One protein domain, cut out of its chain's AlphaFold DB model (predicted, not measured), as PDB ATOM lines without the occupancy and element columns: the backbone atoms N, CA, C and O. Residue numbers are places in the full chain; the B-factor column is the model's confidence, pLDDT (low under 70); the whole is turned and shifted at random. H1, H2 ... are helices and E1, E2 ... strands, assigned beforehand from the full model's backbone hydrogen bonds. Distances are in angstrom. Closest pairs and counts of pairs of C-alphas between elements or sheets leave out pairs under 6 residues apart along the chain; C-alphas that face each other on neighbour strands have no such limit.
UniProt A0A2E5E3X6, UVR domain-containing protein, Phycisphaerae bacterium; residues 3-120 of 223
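Overview. This is residues 3 to 120 of the 223 residues of the protein "UVR domain-containing protein" of Phycisphaerae bacterium (UniProt A0A2E5E3X6). A two-strand hairpin, E1 and E2, sits beside residues 76 to 84 of H2 in a long helical hairpin, H2 and H3; H1 reaches outward from H2, and short H4 packs on the last residues of H3. The 118 printed residues, mostly helix, run E1 E2 H1 H2 H3 H4, the sheet antiparallel. The whole is elongated, 47 by 28 by 25 A, and only just compact, close to loose, with a radius of gyration of the C-alphas of 15.8 A.

Along the chain. Find C-alpha 9 at (433.342, 305.966, 341.777), where E1, residues 9 to 15, begins; E2 is 18 to 23. H1 is 39 to 54, 22.2 A; H2 is 64 to 86, 33.5 A; H3 is 90 to 110, 30.1 A; H4, 114 to 118, ends at C-alpha 118, (438.396, 339.417, 351.811).

Arrangement. Look at N 11 and O 22, 2.8 A apart, in hairpin E1 and E2. The closest C-alphas of E2 and H2, Met 22 and Arg 80, are 7.1 A apart. H2 and H3 touch, Tyr 81 to Val 93 being the closest C-alphas at 4.7 A, at a shallow tilt of 19 degrees, opposite ways. H1 touches H2 with residues 39 to 40 alone, closest C-alphas Trp 39 and Leu 70, 6.1 A. H4 touches H3, closest C-alphas Arg 117 and Gln 108, 4.0 A. In H1, H2, H3 and H4 every O i to N i+4 pair is within hydrogen-bond range.

Size, cuts and confidence. The farthest C-alphas, Leu 17 and Gly 55, are 50.3 A apart. The printed part has no cut, the link E2 to H1 is long, and no printed residue is under 70 in pLDDT.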
ATOM      1  N   GLU A   3     428.709 304.346 340.677       94.56
ATOM      2  CA  GLU A   3     429.680 303.983 339.644       94.56
ATOM      3  C   GLU A   3     429.344 304.715 338.335       94.56
ATOM      4  O   GLU A   3     428.202 304.683 337.869       94.56
ATOM      5  N   ALA A   4     430.325 305.412 337.767       89.19
ATOM      6  CA  ALA A   4     430.232 306.051 336.462       89.19
ATOM      7  C   ALA A   4     430.390 305.019 335.328       89.19
ATOM      8  O   ALA A   4     430.817 303.889 335.542       89.19
ATOM      9  N   GLN A   5     430.073 305.412 334.091       87.50
ATOM     10  CA  GLN A   5     430.125 304.510 332.926       87.50
ATOM     11  C   GLN A   5     431.523 303.939 332.638       87.50
ATOM     12  O   GLN A   5     431.644 302.901 331.994       87.50
ATOM     13  N   ASP A   6     432.567 304.619 333.101       88.75
ATOM     14  CA  ASP A   6     433.967 304.219 332.966       88.75
ATOM     15  C   ASP A   6     434.494 303.430 334.184       88.75
ATOM     16  O   ASP A   6     435.694 303.173 334.280       88.75
ATOM     17  N   GLY A   7     433.610 303.039 335.110       87.00
ATOM     18  CA  GLY A   7     433.929 302.238 336.295       87.00
ATOM     19  C   GLY A   7     434.484 303.035 337.479       87.00
ATOM     20  O   GLY A   7     434.767 302.455 338.529       87.00
ATOM     21  N   ARG A   8     434.650 304.359 337.355       90.50
ATOM     22  CA  ARG A   8     435.099 305.202 338.474       90.50
ATOM     23  C   ARG A   8     433.963 305.444 339.465       90.50
ATOM     24  O   ARG A   8     432.802 305.569 339.087       90.50
ATOM     25  N   GLN A   9     434.297 305.548 340.749       93.31
ATOM     26  CA  GLN A   9     433.342 305.966 341.777       93.31
ATOM     27  C   GLN A   9     433.228 307.490 341.789       93.31
ATOM     28  O   GLN A   9     434.237 308.188 341.901       93.31
ATOM     29  N   VAL A  10     431.999 308.000 341.716       95.19
ATOM     30  CA  VAL A  10     431.701 309.434 341.778       95.19
ATOM     31  C   VAL A  10     430.712 309.745 342.898       95.19
ATOM     32  O   VAL A  10     429.861 308.937 343.299       95.19
ATOM     33  N   LEU A  11     430.827 310.956 343.429       95.69
ATOM     34  CA  LEU A  11     429.842 311.514 344.337       95.69
ATOM     35  C   LEU A  11     428.678 312.069 343.515       95.69
ATOM     36  O   LEU A  11     428.890 312.848 342.596       95.69
ATOM     37  N   GLN A  12     427.450 311.700 343.870       95.44
ATOM     38  CA  GLN A  12     426.246 312.179 343.200       95.44
ATOM     39  C   GLN A  12     425.331 312.883 344.200       95.44
ATOM     40  O   GLN A  12     424.918 312.275 345.189       95.44
ATOM     41  N   ILE A  13     424.992 314.140 343.921       93.00
ATOM     42  CA  ILE A  13     424.109 314.976 344.736       93.00
ATOM     43  C   ILE A  13     422.860 315.317 343.924       93.00
ATOM     44  O   ILE A  13     422.947 315.795 342.790       93.00
ATOM     45  N   ARG A  14     421.681 315.087 344.506       93.25
ATOM     46  CA  ARG A  14     420.418 315.575 343.946       93.25
ATOM     47  C   ARG A  14     420.272 317.058 344.289       93.25
ATOM     48  O   ARG A  14     420.286 317.413 345.460       93.25
ATOM     49  N   ILE A  15     420.104 317.887 343.267       89.94
ATOM     50  CA  ILE A  15     419.796 319.319 343.382       89.94
ATOM     51  C   ILE A  15     418.415 319.585 342.774       89.94
ATOM     52  O   ILE A  15     417.923 318.754 342.008       89.94
ATOM     53  N   ASP A  16     417.792 320.723 343.078       86.06
ATOM     54  CA  ASP A  16     416.392 321.011 342.712       86.06
ATOM     55  C   ASP A  16     416.076 320.698 341.240       86.06
ATOM     56  O   ASP A  16     415.144 319.951 340.926       86.06
ATOM     57  N   LEU A  17     416.923 321.184 340.329       89.94
ATOM     58  CA  LEU A  17     416.728 321.059 338.883       89.94
ATOM     59  C   LEU A  17     417.674 320.057 338.204       89.94
ATOM     60  O   LEU A  17     417.821 320.086 336.987       89.94
ATOM     61  N   GLY A  18     418.303 319.142 338.949       93.06
ATOM     62  CA  GLY A  18     419.192 318.163 338.319       93.06
ATOM     63  C   GLY A  18     419.976 317.264 339.260       93.06
ATOM     64  O   GLY A  18     419.617 317.039 340.419       93.06
ATOM     65  N   ILE A  19     421.055 316.713 338.728       92.56
ATOM     66  CA  ILE A  19     422.003 315.891 339.463       92.56
ATOM     67  C   ILE A  19     423.383 316.499 339.240       92.56
ATOM     68  O   ILE A  19     423.770 316.743 338.099       92.56
ATOM     69  N   LEU A  20     424.105 316.738 340.330       92.19
ATOM     70  CA  LEU A  20     425.512 317.113 340.308       92.19
ATOM     71  C   LEU A  20     426.345 315.856 340.558       92.19
ATOM     72  O   LEU A  20     426.138 315.173 341.564       92.19
ATOM     73  N   GLN A  21     427.272 315.551 339.654       94.81
ATOM     74  CA  GLN A  21     428.265 314.496 339.840       94.81
ATOM     75  C   GLN A  21     429.646 315.118 340.012       94.81
ATOM     76  O   GLN A  21     429.976 316.080 339.323       94.81
ATOM     77  N   MET A  22     430.421 314.588 340.955       96.44
ATOM     78  CA  MET A  22     431.751 315.080 341.287       96.44
ATOM     79  C   MET A  22     432.735 313.933 341.481       96.44
ATOM     80  O   MET A  22     432.403 312.898 342.067       96.44
ATOM     81  N   GLU A  23     433.970 314.158 341.052       96.62
ATOM     82  CA  GLU A  23     435.102 313.287 341.341       96.62
ATOM     83  C   GLU A  23     435.353 313.196 342.844       96.62
ATOM     84  O   GLU A  23     435.252 314.193 343.561       96.62
ATOM     85  N   ILE A  24     435.721 312.011 343.330       94.88
ATOM     86  CA  ILE A  24     436.059 311.794 344.748       94.88
ATOM     87  C   ILE A  24     437.464 312.323 345.068       94.88
ATOM     88  O   ILE A  24     437.710 312.802 346.176       94.88
ATOM     89  N   VAL A  25     438.376 312.253 344.096       92.94
ATOM     90  CA  VAL A  25     439.794 312.617 344.227       92.94
ATOM     91  C   VAL A  25     440.147 313.663 343.172       92.94
ATOM     92  O   VAL A  25     439.615 313.637 342.067       92.94
ATOM     93  N   GLY A  26     441.048 314.586 343.513       94.44
ATOM     94  CA  GLY A  26     441.412 315.710 342.652       94.44
ATOM     95  C   GLY A  26     440.345 316.803 342.645       94.44
ATOM     96  O   GLY A  26     439.612 316.961 343.629       94.44
ATOM     97  N   ARG A  27     440.255 317.567 341.554       96.50
ATOM     98  CA  ARG A  27     439.254 318.628 341.395       96.50
ATOM     99  C   ARG A  27     437.849 318.042 341.177       96.50
ATOM    100  O   ARG A  27     437.717 317.119 340.376       96.50
ATOM    101  N   PRO A  28     436.798 318.545 341.857       97.38
ATOM    102  CA  PRO A  28     435.467 317.931 341.823       97.38
ATOM    103  C   PRO A  28     434.830 317.816 340.432       97.38
ATOM    104  O   PRO A  28     434.148 316.832 340.179       97.38
ATOM    105  N   ASP A  29     435.051 318.767 339.525       96.06
ATOM    106  CA  ASP A  29     434.560 318.706 338.137       96.06
ATOM    107  C   ASP A  29     435.444 317.861 337.190       96.06
ATOM    108  O   ASP A  29     435.155 317.768 335.996       96.06
ATOM    109  N   GLY A  30     436.528 317.265 337.698       95.25
ATOM    110  CA  GLY A  30     437.474 316.450 336.932       95.25
ATOM    111  C   GLY A  30     438.384 317.230 335.977       95.25
ATOM    112  O   GLY A  30     439.192 316.617 335.276       95.25
ATOM    113  N   GLN A  31     438.291 318.563 335.932       96.38
ATOM    114  CA  GLN A  31     439.145 319.376 335.070       96.38
ATOM    115  C   GLN A  31     440.574 319.470 335.610       96.38
ATOM    116  O   GLN A  31     440.828 319.324 336.804       96.38
ATOM    117  N   ARG A  32     441.520 319.751 334.708       97.06
ATOM    118  CA  ARG A  32     442.942 319.912 335.031       97.06
ATOM    119  C   ARG A  32     443.468 321.254 334.514       97.06
ATOM    120  O   ARG A  32     443.995 321.310 333.399       97.06
ATOM    121  N   PRO A  33     443.281 322.359 335.255       95.75
ATOM    122  CA  PRO A  33     443.724 323.671 334.800       95.75
ATOM    123  C   PRO A  33     445.251 323.715 334.677       95.75
ATOM    124  O   PRO A  33     445.967 323.350 335.608       95.75
ATOM    125  N   ARG A  34     445.756 324.156 333.516       96.12
ATOM    126  CA  ARG A  34     447.200 324.182 333.195       96.12
ATOM    127  C   ARG A  34     447.895 322.827 333.434       96.12
ATOM    128  O   ARG A  34     449.010 322.784 333.945       96.12
ATOM    129  N   ASP A  35     447.199 321.727 333.129       96.94
ATOM    130  CA  ASP A  35     447.615 320.330 333.367       96.94
ATOM    131  C   ASP A  35     447.845 319.950 334.845       96.94
ATOM    132  O   ASP A  35     448.250 318.824 335.171       96.94
ATOM    133  N   ARG A  36     447.524 320.856 335.774       97.38
ATOM    134  CA  ARG A  36     447.601 320.641 337.221       97.38
ATOM    135  C   ARG A  36     446.288 320.113 337.765       97.38
ATOM    136  O   ARG A  36     445.260 320.141 337.101       97.38
ATOM    137  N   GLU A  37     446.343 319.580 338.981       96.50
ATOM    138  CA  GLU A  37     445.162 319.013 339.629       96.50
ATOM    139  C   GLU A  37     444.085 320.071 339.894       96.50
ATOM    140  O   GLU A  37     442.911 319.774 339.739       96.50
ATOM    141  N   SER A  38     444.475 321.285 340.282       97.88
ATOM    142  CA  SER A  38     443.566 322.359 340.684       97.88
ATOM    143  C   SER A  38     444.190 323.732 340.423       97.88
ATOM    144  O   SER A  38     445.410 323.842 340.250       97.88
ATOM    145  N   TRP A  39     443.372 324.789 340.413       98.31
ATOM    146  CA  TRP A  39     443.870 326.169 340.337       98.31
ATOM    147  C   TRP A  39     444.736 326.507 341.544       98.31
ATOM    148  O   TRP A  39     445.769 327.150 341.378       98.31
ATOM    149  N   LEU A  40     444.364 326.022 342.736       98.56
ATOM    150  CA  LEU A  40     445.180 326.205 343.936       98.56
ATOM    151  C   LEU A  40     446.602 325.667 343.737       98.56
ATOM    152  O   LEU A  40     447.561 326.392 343.983       98.56
ATOM    153  N   ILE A  41     446.742 324.427 343.257       98.31
ATOM    154  CA  ILE A  41     448.064 323.835 343.007       98.31
ATOM    155  C   ILE A  41     448.828 324.644 341.960       98.31
ATOM    156  O   ILE A  41     449.995 324.963 342.173       98.31
ATOM    157  N   ALA A  42     448.171 325.032 340.867       98.25
ATOM    158  CA  ALA A  42     448.816 325.807 339.815       98.25
ATOM    159  C   ALA A  42     449.344 327.166 340.327       98.25
ATOM    160  O   ALA A  42     450.464 327.550 340.002       98.25
ATOM    161  N   HIS A  43     448.591 327.869 341.178       98.56
ATOM    162  CA  HIS A  43     449.030 329.151 341.743       98.56
ATOM    163  C   HIS A  43     450.041 329.018 342.887       98.56
ATOM    164  O   HIS A  43     450.893 329.891 343.044       98.56
ATOM    165  N   LEU A  44     450.003 327.932 343.665       98.31
ATOM    166  CA  LEU A  44     451.060 327.634 344.636       98.31
ATOM    167  C   LEU A  44     452.400 327.383 343.935       98.31
ATOM    168  O   LEU A  44     453.441 327.829 344.415       98.31
ATOM    169  N   GLU A  45     452.383 326.720 342.780       98.12
ATOM    170  CA  GLU A  45     453.579 326.550 341.955       98.12
ATOM    171  C   GLU A  45     454.062 327.873 341.349       98.12
ATOM    172  O   GLU A  45     455.268 328.126 341.361       98.12
ATOM    173  N   ASP A  46     453.156 328.736 340.873       98.06
ATOM    174  CA  ASP A  46     453.520 330.082 340.403       98.06
ATOM    175  C   ASP A  46     454.203 330.888 341.521       98.06
ATOM    176  O   ASP A  46     455.234 331.525 341.297       98.06
ATOM    177  N   LEU A  47     453.663 330.820 342.744       98.38
ATOM    178  CA  LEU A  47     454.231 331.474 343.922       98.38
ATOM    179  C   LEU A  47     455.635 330.942 344.238       98.38
ATOM    180  O   LEU A  47     456.554 331.732 344.463       98.38
ATOM    181  N   GLN A  48     455.825 329.621 344.217       98.06
ATOM    182  CA  GLN A  48     457.137 329.003 344.439       98.06
ATOM    183  C   GLN A  48     458.152 329.418 343.367       98.06
ATOM    184  O   GLN A  48     459.293 329.754 343.691       98.06
ATOM    185  N   GLN A  49     457.750 329.440 342.095       97.94
ATOM    186  CA  GLN A  49     458.608 329.886 340.993       97.94
ATOM    187  C   GLN A  49     458.976 331.365 341.135       97.94
ATOM    188  O   GLN A  49     460.141 331.735 340.966       97.94
ATOM    189  N   TYR A  50     458.011 332.207 341.507       98.12
ATOM    190  CA  TYR A  50     458.251 333.622 341.768       98.12
ATOM    191  C   TYR A  50     459.257 333.816 342.907       98.12
ATOM    192  O   TYR A  50     460.217 334.573 342.749       98.12
ATOM    193  N   GLN A  51     459.078 333.099 344.022       97.75
ATOM    194  CA  GLN A  51     459.991 333.122 345.166       97.75
ATOM    195  C   GLN A  51     461.403 332.673 344.784       97.75
ATOM    196  O   GLN A  51     462.371 333.323 345.175       97.75
ATOM    197  N   ALA A  52     461.532 331.604 343.995       97.81
ATOM    198  CA  ALA A  52     462.826 331.120 343.523       97.81
ATOM    199  C   ALA A  52     463.540 332.149 342.628       97.81
ATOM    200  O   ALA A  52     464.757 332.298 342.716       97.81
ATOM    201  N   ALA A  53     462.791 332.885 341.802       97.62
ATOM    202  CA  ALA A  53     463.340 333.900 340.905       97.62
ATOM    203  C   ALA A  53     463.681 335.234 341.604       97.62
ATOM    204  O   ALA A  53     464.650 335.886 341.223       97.62
ATOM    205  N   HIS A  54     462.911 335.642 342.621       96.56
ATOM    206  CA  HIS A  54     463.025 336.965 343.262       96.56
ATOM    207  C   HIS A  54     463.582 336.919 344.696       96.56
ATOM    208  O   HIS A  54     463.752 337.960 345.331       96.56
ATOM    209  N   GLY A  55     463.834 335.726 345.240       96.44
ATOM    210  CA  GLY A  55     464.301 335.506 346.613       96.44
ATOM    211  C   GLY A  55     463.238 335.723 347.699       96.44
ATOM    212  O   GLY A  55     463.526 335.533 348.878       96.44
ATOM    213  N   SER A  56     462.017 336.137 347.340       96.00
ATOM    214  CA  SER A  56     460.886 336.302 348.262       96.00
ATOM    215  C   SER A  56     459.550 336.319 347.512       96.00
ATOM    216  O   SER A  56     459.524 336.462 346.293       96.00
ATOM    217  N   ALA A  57     458.430 336.229 348.239       96.00
ATOM    218  CA  ALA A  57     457.085 336.384 347.669       96.00
ATOM    219  C   ALA A  57     456.660 337.853 347.494       96.00
ATOM    220  O   ALA A  57     455.542 338.137 347.064       96.00
ATOM    221  N   ARG A  58     457.515 338.815 347.869       95.00
ATOM    222  CA  ARG A  58     457.163 340.233 347.830       95.00
ATOM    223  C   ARG A  58     456.964 340.672 346.380       95.00
ATOM    224  O   ARG A  58     457.908 340.641 345.603       95.00
ATOM    225  N   GLY A  59     455.759 341.139 346.061       95.19
ATOM    226  CA  GLY A  59     455.381 341.550 344.707       95.19
ATOM    227  C   GLY A  59     454.656 340.468 343.905       95.19
ATOM    228  O   GLY A  59     454.168 340.775 342.821       95.19
ATOM    229  N   PHE A  60     454.528 339.244 344.434       98.06
ATOM    230  CA  PHE A  60     453.596 338.262 343.888       98.06
ATOM    231  C   PHE A  60     452.160 338.718 344.154       98.06
ATOM    232  O   PHE A  60     451.828 339.116 345.272       98.06
ATOM    233  N   VAL A  61     451.324 338.681 343.119       98.06
ATOM    234  CA  VAL A  61     449.933 339.131 343.170       98.06
ATOM    235  C   VAL A  61     449.084 338.210 342.300       98.06
ATOM    236  O   VAL A  61     449.450 337.923 341.163       98.06
ATOM    237  N   LEU A  62     447.943 337.783 342.835       98.56
ATOM    238  CA  LEU A  62     446.869 337.127 342.104       98.56
ATOM    239  C   LEU A  62     445.963 338.183 341.482       98.56
ATOM    240  O   LEU A  62     445.535 339.125 342.157       98.56
ATOM    241  N   SER A  63     445.667 338.026 340.196       98.19
ATOM    242  CA  SER A  63     444.705 338.889 339.519       98.19
ATOM    243  C   SER A  63     443.280 338.630 340.019       98.19
ATOM    244  O   SER A  63     442.983 337.588 340.604       98.19
ATOM    245  N   ALA A  64     442.366 339.560 339.731       97.62
ATOM    246  CA  ALA A  64     440.946 339.377 340.036       97.62
ATOM    247  C   ALA A  64     440.358 338.117 339.363       97.62
ATOM    248  O   ALA A  64     439.478 337.466 339.927       97.62
ATOM    249  N   ASP A  65     440.859 337.744 338.177       98.19
ATOM    250  CA  ASP A  65     440.418 336.528 337.488       98.19
ATOM    251  C   ASP A  65     440.945 335.260 338.174       98.19
ATOM    252  O   ASP A  65     440.178 334.321 338.384       98.19
ATOM    253  N   ASP A  66     442.202 335.264 338.634       98.38
ATOM    254  CA  ASP A  66     442.769 334.157 339.418       98.38
ATOM    255  C   ASP A  66     441.971 333.949 340.716       98.38
ATOM    256  O   ASP A  66     441.555 332.834 341.043       98.38
ATOM    257  N   CYS A  67     441.671 335.036 341.435       98.44
ATOM    258  CA  CYS A  67     440.853 334.993 342.647       98.44
ATOM    259  C   CYS A  67     439.416 334.532 342.364       98.44
ATOM    260  O   CYS A  67     438.835 333.792 343.161       98.44
ATOM    261  N   ARG A  68     438.819 334.917 341.229       98.19
ATOM    262  CA  ARG A  68     437.512 334.395 340.788       98.19
ATOM    263  C   ARG A  68     437.566 332.880 340.556       98.19
ATOM    264  O   ARG A  68     436.728 332.166 341.104       98.19
ATOM    265  N   LEU A  69     438.557 332.386 339.815       98.38
ATOM    266  CA  LEU A  69     438.726 330.958 339.517       98.38
ATOM    267  C   LEU A  69     438.955 330.118 340.783       98.38
ATOM    268  O   LEU A  69     438.395 329.026 340.916       98.38
ATOM    269  N   LEU A  70     439.730 330.640 341.736       98.56
ATOM    270  CA  LEU A  70     439.948 330.019 343.045       98.56
ATOM    271  C   LEU A  70     438.657 329.945 343.873       98.56
ATOM    272  O   LEU A  70     438.387 328.907 344.484       98.56
ATOM    273  N   ARG A  71     437.831 331.004 343.863       98.12
ATOM    274  CA  ARG A  71     436.520 331.028 344.539       98.12
ATOM    275  C   ARG A  71     435.547 330.011 343.950       98.12
ATOM    276  O   ARG A  71     434.920 329.263 344.698       98.12
ATOM    277  N   GLU A  72     435.449 329.957 342.625       98.12
ATOM    278  CA  GLU A  72     434.609 328.981 341.922       98.12
ATOM    279  C   GLU A  72     435.044 327.547 342.237       98.12
ATOM    280  O   GLU A  72     434.210 326.697 342.543       98.12
ATOM    281  N   GLU A  73     436.354 327.284 342.239       98.38
ATOM    282  CA  GLU A  73     436.901 325.987 342.635       98.38
ATOM    283  C   GLU A  73     436.581 325.664 344.104       98.38
ATOM    284  O   GLU A  73     436.090 324.574 344.396       98.38
ATOM    285  N   ALA A  74     436.778 326.605 345.035       98.50
ATOM    286  CA  ALA A  74     436.480 326.406 346.456       98.50
ATOM    287  C   ALA A  74     435.004 326.065 346.723       98.50
ATOM    288  O   ALA A  74     434.726 325.232 347.591       98.50
ATOM    289  N   ALA A  75     434.073 326.639 345.955       97.88
ATOM    290  CA  ALA A  75     432.652 326.305 346.031       97.88
ATOM    291  C   ALA A  75     432.368 324.849 345.615       97.88
ATOM    292  O   ALA A  75     431.557 324.166 346.243       97.88
ATOM    293  N   GLN A  76     433.075 324.329 344.606       97.62
ATOM    294  CA  GLN A  76     432.943 322.920 344.223       97.62
ATOM    295  C   GLN A  76     433.425 321.984 345.339       97.62
ATOM    296  O   GLN A  76     432.727 321.034 345.699       97.62
ATOM    297  N   TYR A  77     434.598 322.268 345.918       98.44
ATOM    298  CA  TYR A  77     435.127 321.493 347.045       98.44
ATOM    299  C   TYR A  77     434.183 321.566 348.252       98.44
ATOM    300  O   TYR A  77     433.929 320.535 348.869       98.44
ATOM    301  N   PHE A  78     433.587 322.734 348.521       97.88
ATOM    302  CA  PHE A  78     432.564 322.912 349.558       97.88
ATOM    303  C   PHE A  78     431.395 321.940 349.393       97.88
ATOM    304  O   PHE A  78     431.073 321.190 350.315       97.88
ATOM    305  N   HIS A  79     430.787 321.892 348.206       96.31
ATOM    306  CA  HIS A  79     429.690 320.959 347.948       96.31
ATOM    307  C   HIS A  79     430.117 319.500 348.129       96.31
ATOM    308  O   HIS A  79     429.363 318.703 348.700       96.31
ATOM    309  N   ARG A  80     431.330 319.151 347.681       97.88
ATOM    310  CA  ARG A  80     431.859 317.793 347.801       97.88
ATOM    311  C   ARG A  80     432.063 317.383 349.256       97.88
ATOM    312  O   ARG A  80     431.516 316.357 349.664       97.88
ATOM    313  N   TYR A  81     432.783 318.173 350.051       98.31
ATOM    314  CA  TYR A  81     433.081 317.781 351.426       98.31
ATOM    315  C   TYR A  81     431.854 317.834 352.339       98.31
ATOM    316  O   TYR A  81     431.746 317.022 353.253       98.31
ATOM    317  N   VAL A  82     430.880 318.716 352.077       97.06
ATOM    318  CA  VAL A  82     429.609 318.708 352.822       97.06
ATOM    319  C   VAL A  82     428.897 317.377 352.604       97.06
ATOM    320  O   VAL A  82     428.467 316.742 353.565       97.06
ATOM    321  N   ALA A  83     428.799 316.910 351.361       97.12
ATOM    322  CA  ALA A  83     428.179 315.623 351.071       97.12
ATOM    323  C   ALA A  83     428.997 314.441 351.619       97.12
ATOM    324  O   ALA A  83     428.420 313.519 352.188       97.12
ATOM    325  N   MET A  84     430.328 314.480 351.516       97.75
ATOM    326  CA  MET A  84     431.208 313.450 352.085       97.75
ATOM    327  C   MET A  84     431.079 313.340 353.603       97.75
ATOM    328  O   MET A  84     431.072 312.222 354.119       97.75
ATOM    329  N   PHE A  85     430.895 314.460 354.306       97.88
ATOM    330  CA  PHE A  85     430.654 314.459 355.748       97.88
ATOM    331  C   PHE A  85     429.404 313.646 356.102       97.88
ATOM    332  O   PHE A  85     429.450 312.782 356.971       97.88
ATOM    333  N   HIS A  86     428.304 313.843 355.367       95.62
ATOM    334  CA  HIS A  86     427.059 313.092 355.577       95.62
ATOM    335  C   HIS A  86     427.172 311.609 355.203       95.62
ATOM    336  O   HIS A  86     426.380 310.794 355.670       95.62
ATOM    337  N   LEU A  87     428.143 311.251 354.362       95.69
ATOM    338  CA  LEU A  87     428.431 309.869 353.985       95.69
ATOM    339  C   LEU A  87     429.471 309.201 354.905       95.69
ATOM    340  O   LEU A  87     429.805 308.042 354.678       95.69
ATOM    341  N   GLY A  88     430.000 309.905 355.914       96.19
ATOM    342  CA  GLY A  88     431.023 309.378 356.826       96.19
ATOM    343  C   GLY A  88     432.431 309.285 356.225       96.19
ATOM    344  O   GLY A  88     433.310 308.648 356.802       96.19
ATOM    345  N   HIS A  89     432.678 309.924 355.079       97.50
ATOM    346  CA  HIS A  89     433.986 309.959 354.414       97.50
ATOM    347  C   HIS A  89     434.891 311.035 355.025       97.50
ATOM    348  O   HIS A  89     435.352 311.958 354.353       97.50
ATOM    349  N   PHE A  90     435.120 310.954 356.335       98.19
ATOM    350  CA  PHE A  90     435.724 312.044 357.098       98.19
ATOM    351  C   PHE A  90     437.161 312.375 356.671       98.19
ATOM    352  O   PHE A  90     437.520 313.546 356.644       98.19
ATOM    353  N   SER A  91     437.966 311.397 356.244       98.12
ATOM    354  CA  SER A  91     439.313 311.661 355.708       98.12
ATOM    355  C   SER A  91     439.289 312.537 354.454       98.12
ATOM    356  O   SER A  91     440.136 313.416 354.295       98.12
ATOM    357  N   ASP A  92     438.303 312.330 353.578       98.00
ATOM    358  CA  ASP A  92     438.131 313.145 352.376       98.00
ATOM    359  C   ASP A  92     437.640 314.557 352.731       98.00
ATOM    360  O   ASP A  92     438.079 315.532 352.120       98.00
ATOM    361  N   VAL A  93     436.804 314.683 353.771       98.69
ATOM    362  CA  VAL A  93     436.376 315.987 354.301       98.69
ATOM    363  C   VAL A  93     437.557 316.780 354.842       98.69
ATOM    364  O   VAL A  93     437.695 317.951 354.499       98.69
ATOM    365  N   VAL A  94     438.424 316.158 355.648       98.75
ATOM    366  CA  VAL A  94     439.616 316.827 356.194       98.75
ATOM    367  C   VAL A  94     440.513 317.328 355.068       98.75
ATOM    368  O   VAL A  94     440.923 318.489 355.091       98.75
ATOM    369  N   ARG A  95     440.772 316.494 354.053       98.44
ATOM    370  CA  ARG A  95     441.575 316.872 352.880       98.44
ATOM    371  C   ARG A  95     441.000 318.099 352.173       98.44
ATOM    372  O   ARG A  95     441.714 319.072 351.940       98.44
ATOM    373  N   ASP A  96     439.720 318.055 351.830       98.62
ATOM    374  CA  ASP A  96     439.086 319.093 351.021       98.62
ATOM    375  C   ASP A  96     438.838 320.392 351.807       98.62
ATOM    376  O   ASP A  96     439.016 321.482 351.262       98.62
ATOM    377  N   ALA A  97     438.470 320.298 353.088       98.75
ATOM    378  CA  ALA A  97     438.306 321.465 353.952       98.75
ATOM    379  C   ALA A  97     439.656 322.152 354.211       98.75
ATOM    380  O   ALA A  97     439.744 323.374 354.111       98.75
ATOM    381  N   SER A  98     440.728 321.382 354.441       98.62
ATOM    382  CA  SER A  98     442.088 321.929 354.586       98.62
ATOM    383  C   SER A  98     442.555 322.613 353.302       98.62
ATOM    384  O   SER A  98     443.002 323.757 353.349       98.62
ATOM    385  N   ARG A  99     442.327 321.984 352.140       98.31
ATOM    386  CA  ARG A  99     442.558 322.609 350.828       98.31
ATOM    387  C   ARG A  99     441.800 323.929 350.685       98.31
ATOM    388  O   ARG A  99     442.325 324.887 350.119       98.31
ATOM    389  N   ASN A 100     440.550 323.991 351.149       98.62
ATOM    390  CA  ASN A 100     439.788 325.234 351.103       98.62
ATOM    391  C   ASN A 100     440.421 326.300 351.996       98.62
ATOM    392  O   ASN A 100     440.562 327.417 351.521       98.62
ATOM    393  N   LEU A 101     440.874 325.975 353.210       98.75
ATOM    394  CA  LEU A 101     441.591 326.931 354.066       98.75
ATOM    395  C   LEU A 101     442.873 327.455 353.406       98.75
ATOM    396  O   LEU A 101     443.109 328.663 353.436       98.75
ATOM    397  N   ASP A 102     443.638 326.594 352.734       98.69
ATOM    398  CA  ASP A 102     444.812 327.008 351.955       98.69
ATOM    399  C   ASP A 102     444.435 327.970 350.819       98.69
ATOM    400  O   ASP A 102     445.130 328.955 350.570       98.69
ATOM    401  N   CYS A 103     443.295 327.733 350.165       98.69
ATOM    402  CA  CYS A 103     442.751 328.633 349.151       98.69
ATOM    403  C   CYS A 103     442.348 329.997 349.731       98.69
ATOM    404  O   CYS A 103     442.641 331.020 349.110       98.69
ATOM    405  N   ILE A 104     441.705 330.034 350.908       98.69
ATOM    406  CA  ILE A 104     441.375 331.299 351.585       98.69
ATOM    407  C   ILE A 104     442.671 332.046 351.918       98.69
ATOM    408  O   ILE A 104     442.805 333.217 351.570       98.69
ATOM    409  N   ASN A 105     443.655 331.355 352.502       98.56
ATOM    410  CA  ASN A 105     444.956 331.932 352.836       98.56
ATOM    411  C   ASN A 105     445.650 332.513 351.599       98.56
ATOM    412  O   ASN A 105     446.138 333.641 351.650       98.56
ATOM    413  N   LEU A 106     445.674 331.788 350.480       98.62
ATOM    414  CA  LEU A 106     446.325 332.263 349.262       98.62
ATOM    415  C   LEU A 106     445.678 333.557 348.738       98.62
ATOM    416  O   LEU A 106     446.392 334.523 348.457       98.62
ATOM    417  N   CYS A 107     444.344 333.606 348.654       98.44
ATOM    418  CA  CYS A 107     443.621 334.810 348.233       98.44
ATOM    419  C   CYS A 107     443.848 335.979 349.201       98.44
ATOM    420  O   CYS A 107     444.150 337.084 348.757       98.44
ATOM    421  N   GLN A 108     443.773 335.733 350.511       98.31
ATOM    422  CA  GLN A 108     443.981 336.746 351.547       98.31
ATOM    423  C   GLN A 108     445.368 337.399 351.452       98.31
ATOM    424  O   GLN A 108     445.493 338.618 351.576       98.31
ATOM    425  N   HIS A 109     446.414 336.603 351.214       98.06
ATOM    426  CA  HIS A 109     447.791 337.097 351.182       98.06
ATOM    427  C   HIS A 109     448.146 337.789 349.863       98.06
ATOM    428  O   HIS A 109     448.890 338.772 349.871       98.06
ATOM    429  N   TYR A 110     447.640 337.282 348.735       98.50
ATOM    430  CA  TYR A 110     448.139 337.666 347.412       98.50
ATOM    431  C   TYR A 110     447.098 338.297 346.491       98.50
ATOM    432  O   TYR A 110     447.468 338.719 345.400       98.50
ATOM    433  N   GLY A 111     445.832 338.426 346.894       98.06
ATOM    434  CA  GLY A 111     444.819 339.125 346.098       98.06
ATOM    435  C   GLY A 111     445.246 340.557 345.747       98.06
ATOM    436  O   GLY A 111     445.849 341.260 346.568       98.06
ATOM    437  N   ALA A 112     444.959 340.991 344.519       96.75
ATOM    438  CA  ALA A 112     445.311 342.329 344.038       96.75
ATOM    439  C   ALA A 112     444.556 343.451 344.766       96.75
ATOM    440  O   ALA A 112     445.100 344.543 344.941       96.75
ATOM    441  N   THR A 113     443.317 343.185 345.180       97.56
ATOM    442  CA  THR A 113     442.424 344.154 345.824       97.56
ATOM    443  C   THR A 113     441.947 343.655 347.185       97.56
ATOM    444  O   THR A 113     441.968 342.454 347.452       97.56
ATOM    445  N   ASP A 114     441.475 344.560 348.044       97.31
ATOM    446  CA  ASP A 114     440.863 344.170 349.321       97.31
ATOM    447  C   ASP A 114     439.606 343.313 349.110       97.31
ATOM    448  O   ASP A 114     439.357 342.394 349.885       97.31
ATOM    449  N   GLU A 115     438.851 343.553 348.033       97.44
ATOM    450  CA  GLU A 115     437.712 342.709 347.655       97.44
ATOM    451  C   GLU A 115     438.160 341.265 347.400       97.44
ATOM    452  O   GLU A 115     437.587 340.334 347.964       97.44
ATOM    453  N   ASP A 116     439.224 341.067 346.620       97.19
ATOM    454  CA  ASP A 116     439.762 339.736 346.325       97.19
ATOM    455  C   ASP A 116     440.321 339.042 347.573       97.19
ATOM    456  O   ASP A 116     440.119 337.838 347.762       97.19
ATOM    457  N   ARG A 117     440.996 339.802 348.446       98.00
ATOM    458  CA  ARG A 117     441.581 339.286 349.695       98.00
ATOM    459  C   ARG A 117     440.526 338.871 350.709       98.00
ATOM    460  O   ARG A 117     440.722 337.890 351.420       98.00
ATOM    461  N   LEU A 118     439.423 339.610 350.787       97.62
ATOM    462  CA  LEU A 118     438.396 339.417 351.811       97.62
ATOM    463  C   LEU A 118     437.220 338.561 351.335       97.62
ATOM    464  O   LEU A 118     436.437 338.102 352.161       97.62
ATOM    465  N   ALA A 119     437.086 338.297 350.034       97.06
ATOM    466  CA  ALA A 119     435.910 337.621 349.485       97.06
ATOM    467  C   ALA A 119     435.630 336.225 350.065       97.06
ATOM    468  O   ALA A 119     434.474 335.804 350.089       97.06
ATOM    469  N   LEU A 120     436.663 335.492 350.494       97.50
ATOM    470  CA  LEU A 120     436.507 334.156 351.077       97.50
ATOM    471  C   LEU A 120     436.505 334.142 352.612       97.50
ATOM    472  O   LEU A 120     436.105 333.139 353.203       97.50
TER     473      LEU A 120